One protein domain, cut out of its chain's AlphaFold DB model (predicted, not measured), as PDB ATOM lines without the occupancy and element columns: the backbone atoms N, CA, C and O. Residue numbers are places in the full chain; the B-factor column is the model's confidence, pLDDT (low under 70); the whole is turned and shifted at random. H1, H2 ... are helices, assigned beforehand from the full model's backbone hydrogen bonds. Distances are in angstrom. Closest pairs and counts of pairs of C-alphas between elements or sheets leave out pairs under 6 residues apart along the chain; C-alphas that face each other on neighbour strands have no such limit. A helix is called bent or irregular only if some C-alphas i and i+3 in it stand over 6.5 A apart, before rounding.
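This is residues 21 to 86 of the 114 residues of the protein "Os06g0610000 protein" of Oryza sativa subsp. japonica (UniProt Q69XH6). One very long helix, H1, makes a rod, kinked near residue 58; after Arg 65 a short link turns back to a small helix, H2, and the outline is a long shaft with a hook at one side. H2 does not pack on H1: the space between them is open. The printed part has 66 residues, with two named helices in the order H1, H2 and no named strand, and the class is all helix. It is extended, with a radius of gyration of the C-alphas of 20.7 A, and the C-alphas span 67 by 26 by 15 A.

H1 runs from Ile 21, C-alpha at (107.961, 155.043, 81.521), to Arg 65, C-alpha at (131.252, 179.771, 136.135), 64.3 A from first to last C-alpha. It is irregular: C-alphas 57 and 60 are 7.2 A apart. H2 is residues 73 to 83, 15.3 A long, and ends at C-alpha 83 at (138.011, 181.906, 111.730).

H1 has a kink of 44 degrees near residue 58. The link from H1 to H2 is short, with 7 residues between them. H1 and H2 are apart, with no C-alpha of the one within 8 A of the other. Residues 21 to 58 of H1 stand free, and so do residues 72 to 78, of which 73 to 78 belong to H2, and residues 80 to 86, of which 80 to 83 belong to H2. In H2 every O i to N i+4 pair is within hydrogen-bond range; in H1, 39 of 41 are.

The two C-alphas farthest apart, those of Ile 21 and Asn 67, are 67.2 A apart. The printed part has no cut, and no link is long. The mean pLDDT of the printed part is 90.1; residues 83 to 86 are under 70.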
ATOM      1  N   ILE A  21     108.198 155.622  80.187       89.10
ATOM      2  CA  ILE A  21     107.961 155.043  81.521       89.10
ATOM      3  C   ILE A  21     109.266 155.050  82.323       89.10
ATOM      4  O   ILE A  21     109.275 155.469  83.482       89.10
ATOM      5  N   GLY A  22     110.374 154.634  81.700       89.88
ATOM      6  CA  GLY A  22     111.703 154.677  82.311       89.88
ATOM      7  C   GLY A  22     112.146 156.103  82.647       89.88
ATOM      8  O   GLY A  22     112.625 156.357  83.756       89.88
ATOM      9  N   ALA A  23     111.918 157.050  81.733       90.52
ATOM     10  CA  ALA A  23     112.205 158.464  81.957       90.52
ATOM     11  C   ALA A  23     111.390 159.036  83.132       90.52
ATOM     12  O   ALA A  23     111.960 159.634  84.046       90.52
ATOM     13  N   VAL A  24     110.078 158.788  83.167       91.88
ATOM     14  CA  VAL A  24     109.185 159.236  84.246       91.88
ATOM     15  C   VAL A  24     109.574 158.604  85.585       91.88
ATOM     16  O   VAL A  24     109.671 159.316  86.585       91.88
ATOM     17  N   ALA A  25     109.872 157.302  85.624       92.54
ATOM     18  CA  ALA A  25     110.343 156.631  86.836       92.54
ATOM     19  C   ALA A  25     111.662 157.234  87.357       92.54
ATOM     20  O   ALA A  25     111.820 157.434  88.564       92.54
ATOM     21  N   SER A  26     112.590 157.578  86.457       92.26
ATOM     22  CA  SER A  26     113.844 158.255  86.812       92.26
ATOM     23  C   SER A  26     113.599 159.647  87.403       92.26
ATOM     24  O   SER A  26     114.199 159.985  88.425       92.26
ATOM     25  N   VAL A  27     112.676 160.425  86.825       94.83
ATOM     26  CA  VAL A  27     112.282 161.745  87.348       94.83
ATOM     27  C   VAL A  27     111.648 161.622  88.734       94.83
ATOM     28  O   VAL A  27     112.043 162.349  89.640       94.83
ATOM     29  N   PHE A  28     110.728 160.676  88.948       94.68
ATOM     30  CA  PHE A  28     110.138 160.450  90.274       94.68
ATOM     31  C   PHE A  28     111.180 160.051  91.317       94.68
ATOM     32  O   PHE A  28     111.139 160.552  92.441       94.68
ATOM     33  N   ARG A  29     112.140 159.192  90.952       95.33
ATOM     34  CA  ARG A  29     113.263 158.846  91.831       95.33
ATOM     35  C   ARG A  29     114.105 160.078  92.162       95.33
ATOM     36  O   ARG A  29     114.384 160.310  93.331       95.33
ATOM     37  N   MET A  30     114.464 160.878  91.159       96.01
ATOM     38  CA  MET A  30     115.242 162.104  91.346       96.01
ATOM     39  C   MET A  30     114.520 163.099  92.261       96.01
ATOM     40  O   MET A  30     115.133 163.629  93.181       96.01
ATOM     41  N   LEU A  31     113.215 163.304  92.066       95.77
ATOM     42  CA  LEU A  31     112.392 164.151  92.934       95.77
ATOM     43  C   LEU A  31     112.322 163.608  94.366       95.77
ATOM     44  O   LEU A  31     112.401 164.382  95.317       95.77
ATOM     45  N   GLY A  32     112.209 162.286  94.530       97.06
ATOM     46  CA  GLY A  32     112.273 161.633  95.836       97.06
ATOM     47  C   GLY A  32     113.613 161.872  96.535       97.06
ATOM     48  O   GLY A  32     113.636 162.278  97.690       97.06
ATOM     49  N   GLU A  33     114.727 161.693  95.822       97.13
ATOM     50  CA  GLU A  33     116.070 161.965  96.345       97.13
ATOM     51  C   GLU A  33     116.271 163.443  96.703       97.13
ATOM     52  O   GLU A  33     116.836 163.737  97.755       97.13
ATOM     53  N   MET A  34     115.804 164.369  95.860       96.45
ATOM     54  CA  MET A  34     115.873 165.810  96.126       96.45
ATOM     55  C   MET A  34     115.085 166.184  97.377       96.45
ATOM     56  O   MET A  34     115.620 166.870  98.239       96.45
ATOM     57  N   ARG A  35     113.856 165.675  97.517       95.40
ATOM     58  CA  ARG A  35     113.017 165.920  98.694       95.40
ATOM     59  C   ARG A  35     113.642 165.369  99.976       95.40
ATOM     60  O   ARG A  35     113.561 166.004 101.020       95.40
ATOM     61  N   GLU A  36     114.258 164.190  99.916       96.80
ATOM     62  CA  GLU A  36     114.954 163.618 101.073       96.80
ATOM     63  C   GLU A  36     116.215 164.407 101.440       96.80
ATOM     64  O   GLU A  36     116.526 164.527 102.621       96.80
ATOM     65  N   ARG A  37     116.939 164.958 100.457       95.35
ATOM     66  CA  ARG A  37     118.062 165.871 100.726       95.35
ATOM     67  C   ARG A  37     117.576 167.169 101.359       95.35
ATOM     68  O   ARG A  37     118.064 167.511 102.425       95.35
ATOM     69  N   GLU A  38     116.572 167.811 100.770       95.61
ATOM     70  CA  GLU A  38     115.973 169.048 101.289       95.61
ATOM     71  C   GLU A  38     115.479 168.871 102.728       95.61
ATOM     72  O   GLU A  38     115.761 169.696 103.590       95.61
ATOM     73  N   LYS A  39     114.817 167.747 103.027       96.31
ATOM     74  CA  LYS A  39     114.369 167.437 104.386       96.31
ATOM     75  C   LYS A  39     115.534 167.299 105.371       96.31
ATOM     76  O   LYS A  39     115.413 167.750 106.505       96.31
ATOM     77  N   ARG A  40     116.640 166.665 104.964       95.13
ATOM     78  CA  ARG A  40     117.838 166.548 105.815       95.13
ATOM     79  C   ARG A  40     118.507 167.897 106.032       95.13
ATOM     80  O   ARG A  40     118.868 168.189 107.160       95.13
ATOM     81  N   GLU A  41     118.626 168.712 104.989       95.43
ATOM     82  CA  GLU A  41     119.176 170.069 105.089       95.43
ATOM     83  C   GLU A  41     118.309 170.953 106.003       95.43
ATOM     84  O   GLU A  41     118.829 171.702 106.825       95.43
ATOM     85  N   GLU A  42     116.979 170.843 105.921       96.41
ATOM     86  CA  GLU A  42     116.067 171.555 106.821       96.41
ATOM     87  C   GLU A  42     116.201 171.085 108.280       96.41
ATOM     88  O   GLU A  42     116.178 171.908 109.199       96.41
ATOM     89  N   GLU A  43     116.349 169.777 108.508       96.75
ATOM     90  CA  GLU A  43     116.559 169.194 109.838       96.75
ATOM     91  C   GLU A  43     117.914 169.607 110.429       96.75
ATOM     92  O   GLU A  43     117.953 170.071 111.566       96.75
ATOM     93  N   GLU A  44     118.988 169.574 109.640       95.69
ATOM     94  CA  GLU A  44     120.323 170.042 110.032       95.69
ATOM     95  C   GLU A  44     120.305 171.534 110.393       95.69
ATOM     96  O   GLU A  44     120.715 171.917 111.488       95.69
ATOM     97  N   LEU A  45     119.707 172.387 109.551       95.21
ATOM     98  CA  LEU A  45     119.551 173.815 109.854       95.21
ATOM     99  C   LEU A  45     118.712 174.061 111.111       95.21
ATOM    100  O   LEU A  45     118.905 175.054 111.821       95.21
ATOM    101  N   ARG A  46     117.731 173.200 111.383       95.29
ATOM    102  CA  ARG A  46     116.934 173.283 112.604       95.29
ATOM    103  C   ARG A  46     117.769 172.911 113.828       95.29
ATOM    104  O   ARG A  46     117.702 173.640 114.816       95.29
ATOM    105  N   GLU A  47     118.537 171.830 113.761       95.71
ATOM    106  CA  GLU A  47     119.446 171.401 114.827       95.71
ATOM    107  C   GLU A  47     120.516 172.463 115.108       95.71
ATOM    108  O   GLU A  47     120.744 172.817 116.264       95.71
ATOM    109  N   GLU A  48     121.099 173.063 114.067       95.01
ATOM    110  CA  GLU A  48     122.050 174.171 114.199       95.01
ATOM    111  C   GLU A  48     121.431 175.382 114.904       95.01
ATOM    112  O   GLU A  48     122.051 175.988 115.782       95.01
ATOM    113  N   ARG A  49     120.186 175.737 114.563       94.11
ATOM    114  CA  ARG A  49     119.459 176.836 115.222       94.11
ATOM    115  C   ARG A  49     119.159 176.530 116.682       94.11
ATOM    116  O   ARG A  49     119.278 177.422 117.522       94.11
ATOM    117  N   GLU A  50     118.763 175.300 116.989       96.45
ATOM    118  CA  GLU A  50     118.500 174.862 118.360       96.45
ATOM    119  C   GLU A  50     119.784 174.871 119.194       96.45
ATOM    120  O   GLU A  50     119.797 175.416 120.300       96.45
ATOM    121  N   LEU A  51     120.887 174.375 118.632       93.88
ATOM    122  CA  LEU A  51     122.202 174.427 119.257       93.88
ATOM    123  C   LEU A  51     122.650 175.872 119.488       93.88
ATOM    124  O   LEU A  51     123.057 176.212 120.597       93.88
ATOM    125  N   ALA A  52     122.539 176.748 118.488       92.80
ATOM    126  CA  ALA A  52     122.901 178.156 118.620       92.80
ATOM    127  C   ALA A  52     122.069 178.862 119.703       92.80
ATOM    128  O   ALA A  52     122.613 179.623 120.508       92.80
ATOM    129  N   ALA A  53     120.765 178.576 119.771       94.33
ATOM    130  CA  ALA A  53     119.889 179.096 120.816       94.33
ATOM    131  C   ALA A  53     120.287 178.574 122.205       94.33
ATOM    132  O   ALA A  53     120.353 179.353 123.159       94.33
ATOM    133  N   TRP A  54     120.601 177.282 122.324       94.72
ATOM    134  CA  TRP A  54     121.064 176.676 123.571       94.72
ATOM    135  C   TRP A  54     122.403 177.263 124.033       94.72
ATOM    136  O   TRP A  54     122.549 177.636 125.201       94.72
ATOM    137  N   VAL A  55     123.363 177.424 123.119       91.12
ATOM    138  CA  VAL A  55     124.651 178.072 123.399       91.12
ATOM    139  C   VAL A  55     124.421 179.507 123.862       91.12
ATOM    140  O   VAL A  55     124.945 179.892 124.902       91.12
ATOM    141  N   ALA A  56     123.599 180.290 123.160       90.38
ATOM    142  CA  ALA A  56     123.307 181.673 123.538       90.38
ATOM    143  C   ALA A  56     122.659 181.776 124.930       90.38
ATOM    144  O   ALA A  56     123.055 182.624 125.732       90.38
ATOM    145  N   ALA A  57     121.711 180.888 125.243       92.62
ATOM    146  CA  ALA A  57     121.029 180.853 126.534       92.62
ATOM    147  C   ALA A  57     121.961 180.457 127.693       92.62
ATOM    148  O   ALA A  57     121.855 181.005 128.789       92.62
ATOM    149  N   THR A  58     122.892 179.531 127.459       91.64
ATOM    150  CA  THR A  58     123.812 179.014 128.492       91.64
ATOM    151  C   THR A  58     125.124 179.792 128.593       91.64
ATOM    152  O   THR A  58     125.906 179.596 129.533       91.64
ATOM    153  N   ARG A  59     125.377 180.707 127.652       87.83
ATOM    154  CA  ARG A  59     126.640 181.438 127.533       87.83
ATOM    155  C   ARG A  59     126.973 182.234 128.784       87.83
ATOM    156  O   ARG A  59     128.053 182.069 129.339       87.83
ATOM    157  N   ALA A  60     126.057 183.082 129.243       89.90
ATOM    158  CA  ALA A  60     126.314 183.957 130.385       89.90
ATOM    159  C   ALA A  60     126.653 183.163 131.655       89.90
ATOM    160  O   ALA A  60     127.580 183.517 132.382       89.90
ATOM    161  N   GLU A  61     125.952 182.051 131.880       91.71
ATOM    162  CA  GLU A  61     126.210 181.172 133.016       91.71
ATOM    163  C   GLU A  61     127.566 180.470 132.893       91.71
ATOM    164  O   GLU A  61     128.329 180.429 133.857       91.71
ATOM    165  N   SER A  62     127.900 179.965 131.707       88.70
ATOM    166  CA  SER A  62     129.189 179.316 131.452       88.70
ATOM    167  C   SER A  62     130.350 180.279 131.699       88.70
ATOM    168  O   SER A  62     131.282 179.955 132.430       88.70
ATOM    169  N   TYR A  63     130.261 181.501 131.174       90.72
ATOM    170  CA  TYR A  63     131.279 182.529 131.383       90.72
ATOM    171  C   TYR A  63     131.429 182.900 132.864       90.72
ATOM    172  O   TYR A  63     132.549 182.928 133.374       90.72
ATOM    173  N   ALA A  64     130.317 183.092 133.581       91.75
ATOM    174  CA  ALA A  64     130.347 183.369 135.015       91.75
ATOM    175  C   ALA A  64     130.984 182.222 135.820       91.75
ATOM    176  O   ALA A  64     131.802 182.473 136.706       91.75
ATOM    177  N   ARG A  65     130.672 180.962 135.485       92.64
ATOM    178  CA  ARG A  65     131.252 179.771 136.135       92.64
ATOM    179  C   ARG A  65     132.767 179.677 135.953       92.64
ATOM    180  O   ARG A  65     133.456 179.262 136.879       92.64
ATOM    181  N   PHE A  66     133.289 180.080 134.794       90.41
ATOM    182  CA  PHE A  66     134.728 180.076 134.509       90.41
ATOM    183  C   PHE A  66     135.441 181.388 134.873       90.41
ATOM    184  O   PHE A  66     136.615 181.545 134.549       90.41
ATOM    185  N   ASN A  67     134.766 182.323 135.554       91.95
ATOM    186  CA  ASN A  67     135.294 183.657 135.867       91.95
ATOM    187  C   ASN A  67     135.807 184.407 134.617       91.95
ATOM    188  O   ASN A  67     136.778 185.164 134.669       91.95
ATOM    189  N   MET A  68     135.154 184.164 133.479       90.39
ATOM    190  CA  MET A  68     135.468 184.757 132.186       90.39
ATOM    191  C   MET A  68     134.540 185.941 131.923       90.39
ATOM    192  O   MET A  68     133.345 185.906 132.222       90.39
ATOM    193  N   ARG A  69     135.077 186.990 131.300       90.08
ATOM    194  CA  ARG A  69     134.268 188.107 130.810       90.08
ATOM    195  C   ARG A  69     133.574 187.697 129.512       90.08
ATOM    196  O   ARG A  69     134.230 187.175 128.617       90.08
ATOM    197  N   LEU A  70     132.269 187.955 129.414       89.53
ATOM    198  CA  LEU A  70     131.533 187.829 128.154       89.53
ATOM    199  C   LEU A  70     132.173 188.739 127.093       89.53
ATOM    200  O   LEU A  70     132.340 189.933 127.378       89.53
ATOM    201  N   PRO A  71     132.528 188.207 125.912       88.44
ATOM    202  CA  PRO A  71     133.084 189.022 124.849       88.44
ATOM    203  C   PRO A  71     132.032 190.004 124.336       88.44
ATOM    204  O   PRO A  71     130.824 189.783 124.473       88.44
ATOM    205  N   THR A  72     132.493 191.120 123.783       90.14
ATOM    206  CA  THR A  72     131.590 192.083 123.151       90.14
ATOM    207  C   THR A  72     131.168 191.593 121.761       90.14
ATOM    208  O   THR A  72     131.870 190.782 121.150       90.14
ATOM    209  N   PRO A  73     130.048 192.092 121.207       86.08
ATOM    210  CA  PRO A  73     129.639 191.757 119.843       86.08
ATOM    211  C   PRO A  73     130.729 192.029 118.792       86.08
ATOM    212  O   PRO A  73     130.823 191.317 117.795       86.08
ATOM    213  N   GLU A  74     131.574 193.035 119.013       90.13
ATOM    214  CA  GLU A  74     132.705 193.362 118.142       90.13
ATOM    215  C   GLU A  74     133.826 192.320 118.229       90.13
ATOM    216  O   GLU A  74     134.369 191.935 117.195       90.13
ATOM    217  N   GLU A  75     134.152 191.841 119.434       89.25
ATOM    218  CA  GLU A  75     135.138 190.772 119.648       89.25
ATOM    219  C   GLU A  75     134.667 189.459 119.009       89.25
ATOM    220  O   GLU A  75     135.451 188.749 118.383       89.25
ATOM    221  N   GLU A  76     133.368 189.167 119.085       85.60
ATOM    222  CA  GLU A  76     132.761 188.009 118.422       85.60
ATOM    223  C   GLU A  76     132.777 188.130 116.901       85.60
ATOM    224  O   GLU A  76     133.114 187.174 116.205       85.60
ATOM    225  N   ALA A  77     132.439 189.307 116.370       85.85
ATOM    226  CA  ALA A  77     132.486 189.557 114.935       85.85
ATOM    227  C   ALA A  77     133.921 189.488 114.393       85.85
ATOM    228  O   ALA A  77     134.124 189.012 113.277       85.85
ATOM    229  N   ALA A  78     134.912 189.945 115.166       87.43
ATOM    230  CA  ALA A  78     136.324 189.783 114.831       87.43
ATOM    231  C   ALA A  78     136.718 188.299 114.830       87.43
ATOM    232  O   ALA A  78     137.223 187.813 113.823       87.43
ATOM    233  N   PHE A  79     136.366 187.554 115.886       80.94
ATOM    234  CA  PHE A  79     136.615 186.114 115.968       80.94
ATOM    235  C   PHE A  79     136.007 185.356 114.780       80.94
ATOM    236  O   PHE A  79     136.693 184.564 114.138       80.94
ATOM    237  N   ALA A  80     134.748 185.632 114.433       79.55
ATOM    238  CA  ALA A  80     134.075 184.994 113.304       79.55
ATOM    239  C   ALA A  80     134.738 185.310 111.951       79.55
ATOM    240  O   ALA A  80     134.748 184.462 111.064       79.55
ATOM    241  N   ARG A  81     135.300 186.515 111.781       78.24
ATOM    242  CA  ARG A  81     136.021 186.900 110.556       78.24
ATOM    243  C   ARG A  81     137.365 186.197 110.437       78.24
ATOM    244  O   ARG A  81     137.665 185.695 109.357       78.24
ATOM    245  N   ASP A  82     138.124 186.136 111.527       77.69
ATOM    246  CA  ASP A  82     139.433 185.476 111.551       77.69
ATOM    247  C   ASP A  82     139.277 183.969 111.284       77.69
ATOM    248  O   ASP A  82     139.978 183.390 110.456       77.69
ATOM    249  N   HIS A  83     138.256 183.344 111.876       67.86
ATOM    250  CA  HIS A  83     138.011 181.906 111.730       67.86
ATOM    251  C   HIS A  83     137.258 181.528 110.452       67.86
ATOM    252  O   HIS A  83     137.204 180.345 110.118       67.86
ATOM    253  N   ALA A  84     136.722 182.493 109.696       65.32
ATOM    254  CA  ALA A  84     136.109 182.206 108.398       65.32
ATOM    255  C   ALA A  84     137.115 181.612 107.395       65.32
ATOM    256  O   ALA A  84     136.699 180.987 106.423       65.32
ATOM    257  N   HIS A  85     138.420 181.819 107.614       60.97
ATOM    258  CA  HIS A  85     139.488 181.359 106.722       60.97
ATOM    259  C   HIS A  85     140.334 180.211 107.300       60.97
ATOM    260  O   HIS A  85     141.060 179.577 106.539       60.97
ATOM    261  N   GLU A  86     140.270 179.934 108.608       58.82
ATOM    262  CA  GLU A  86     141.334 179.182 109.300       58.82
ATOM    263  C   GLU A  86     140.986 177.769 109.783       58.82
ATOM    264  O   GLU A  86     141.881 177.076 110.267       58.82
TER     265      GLU A  86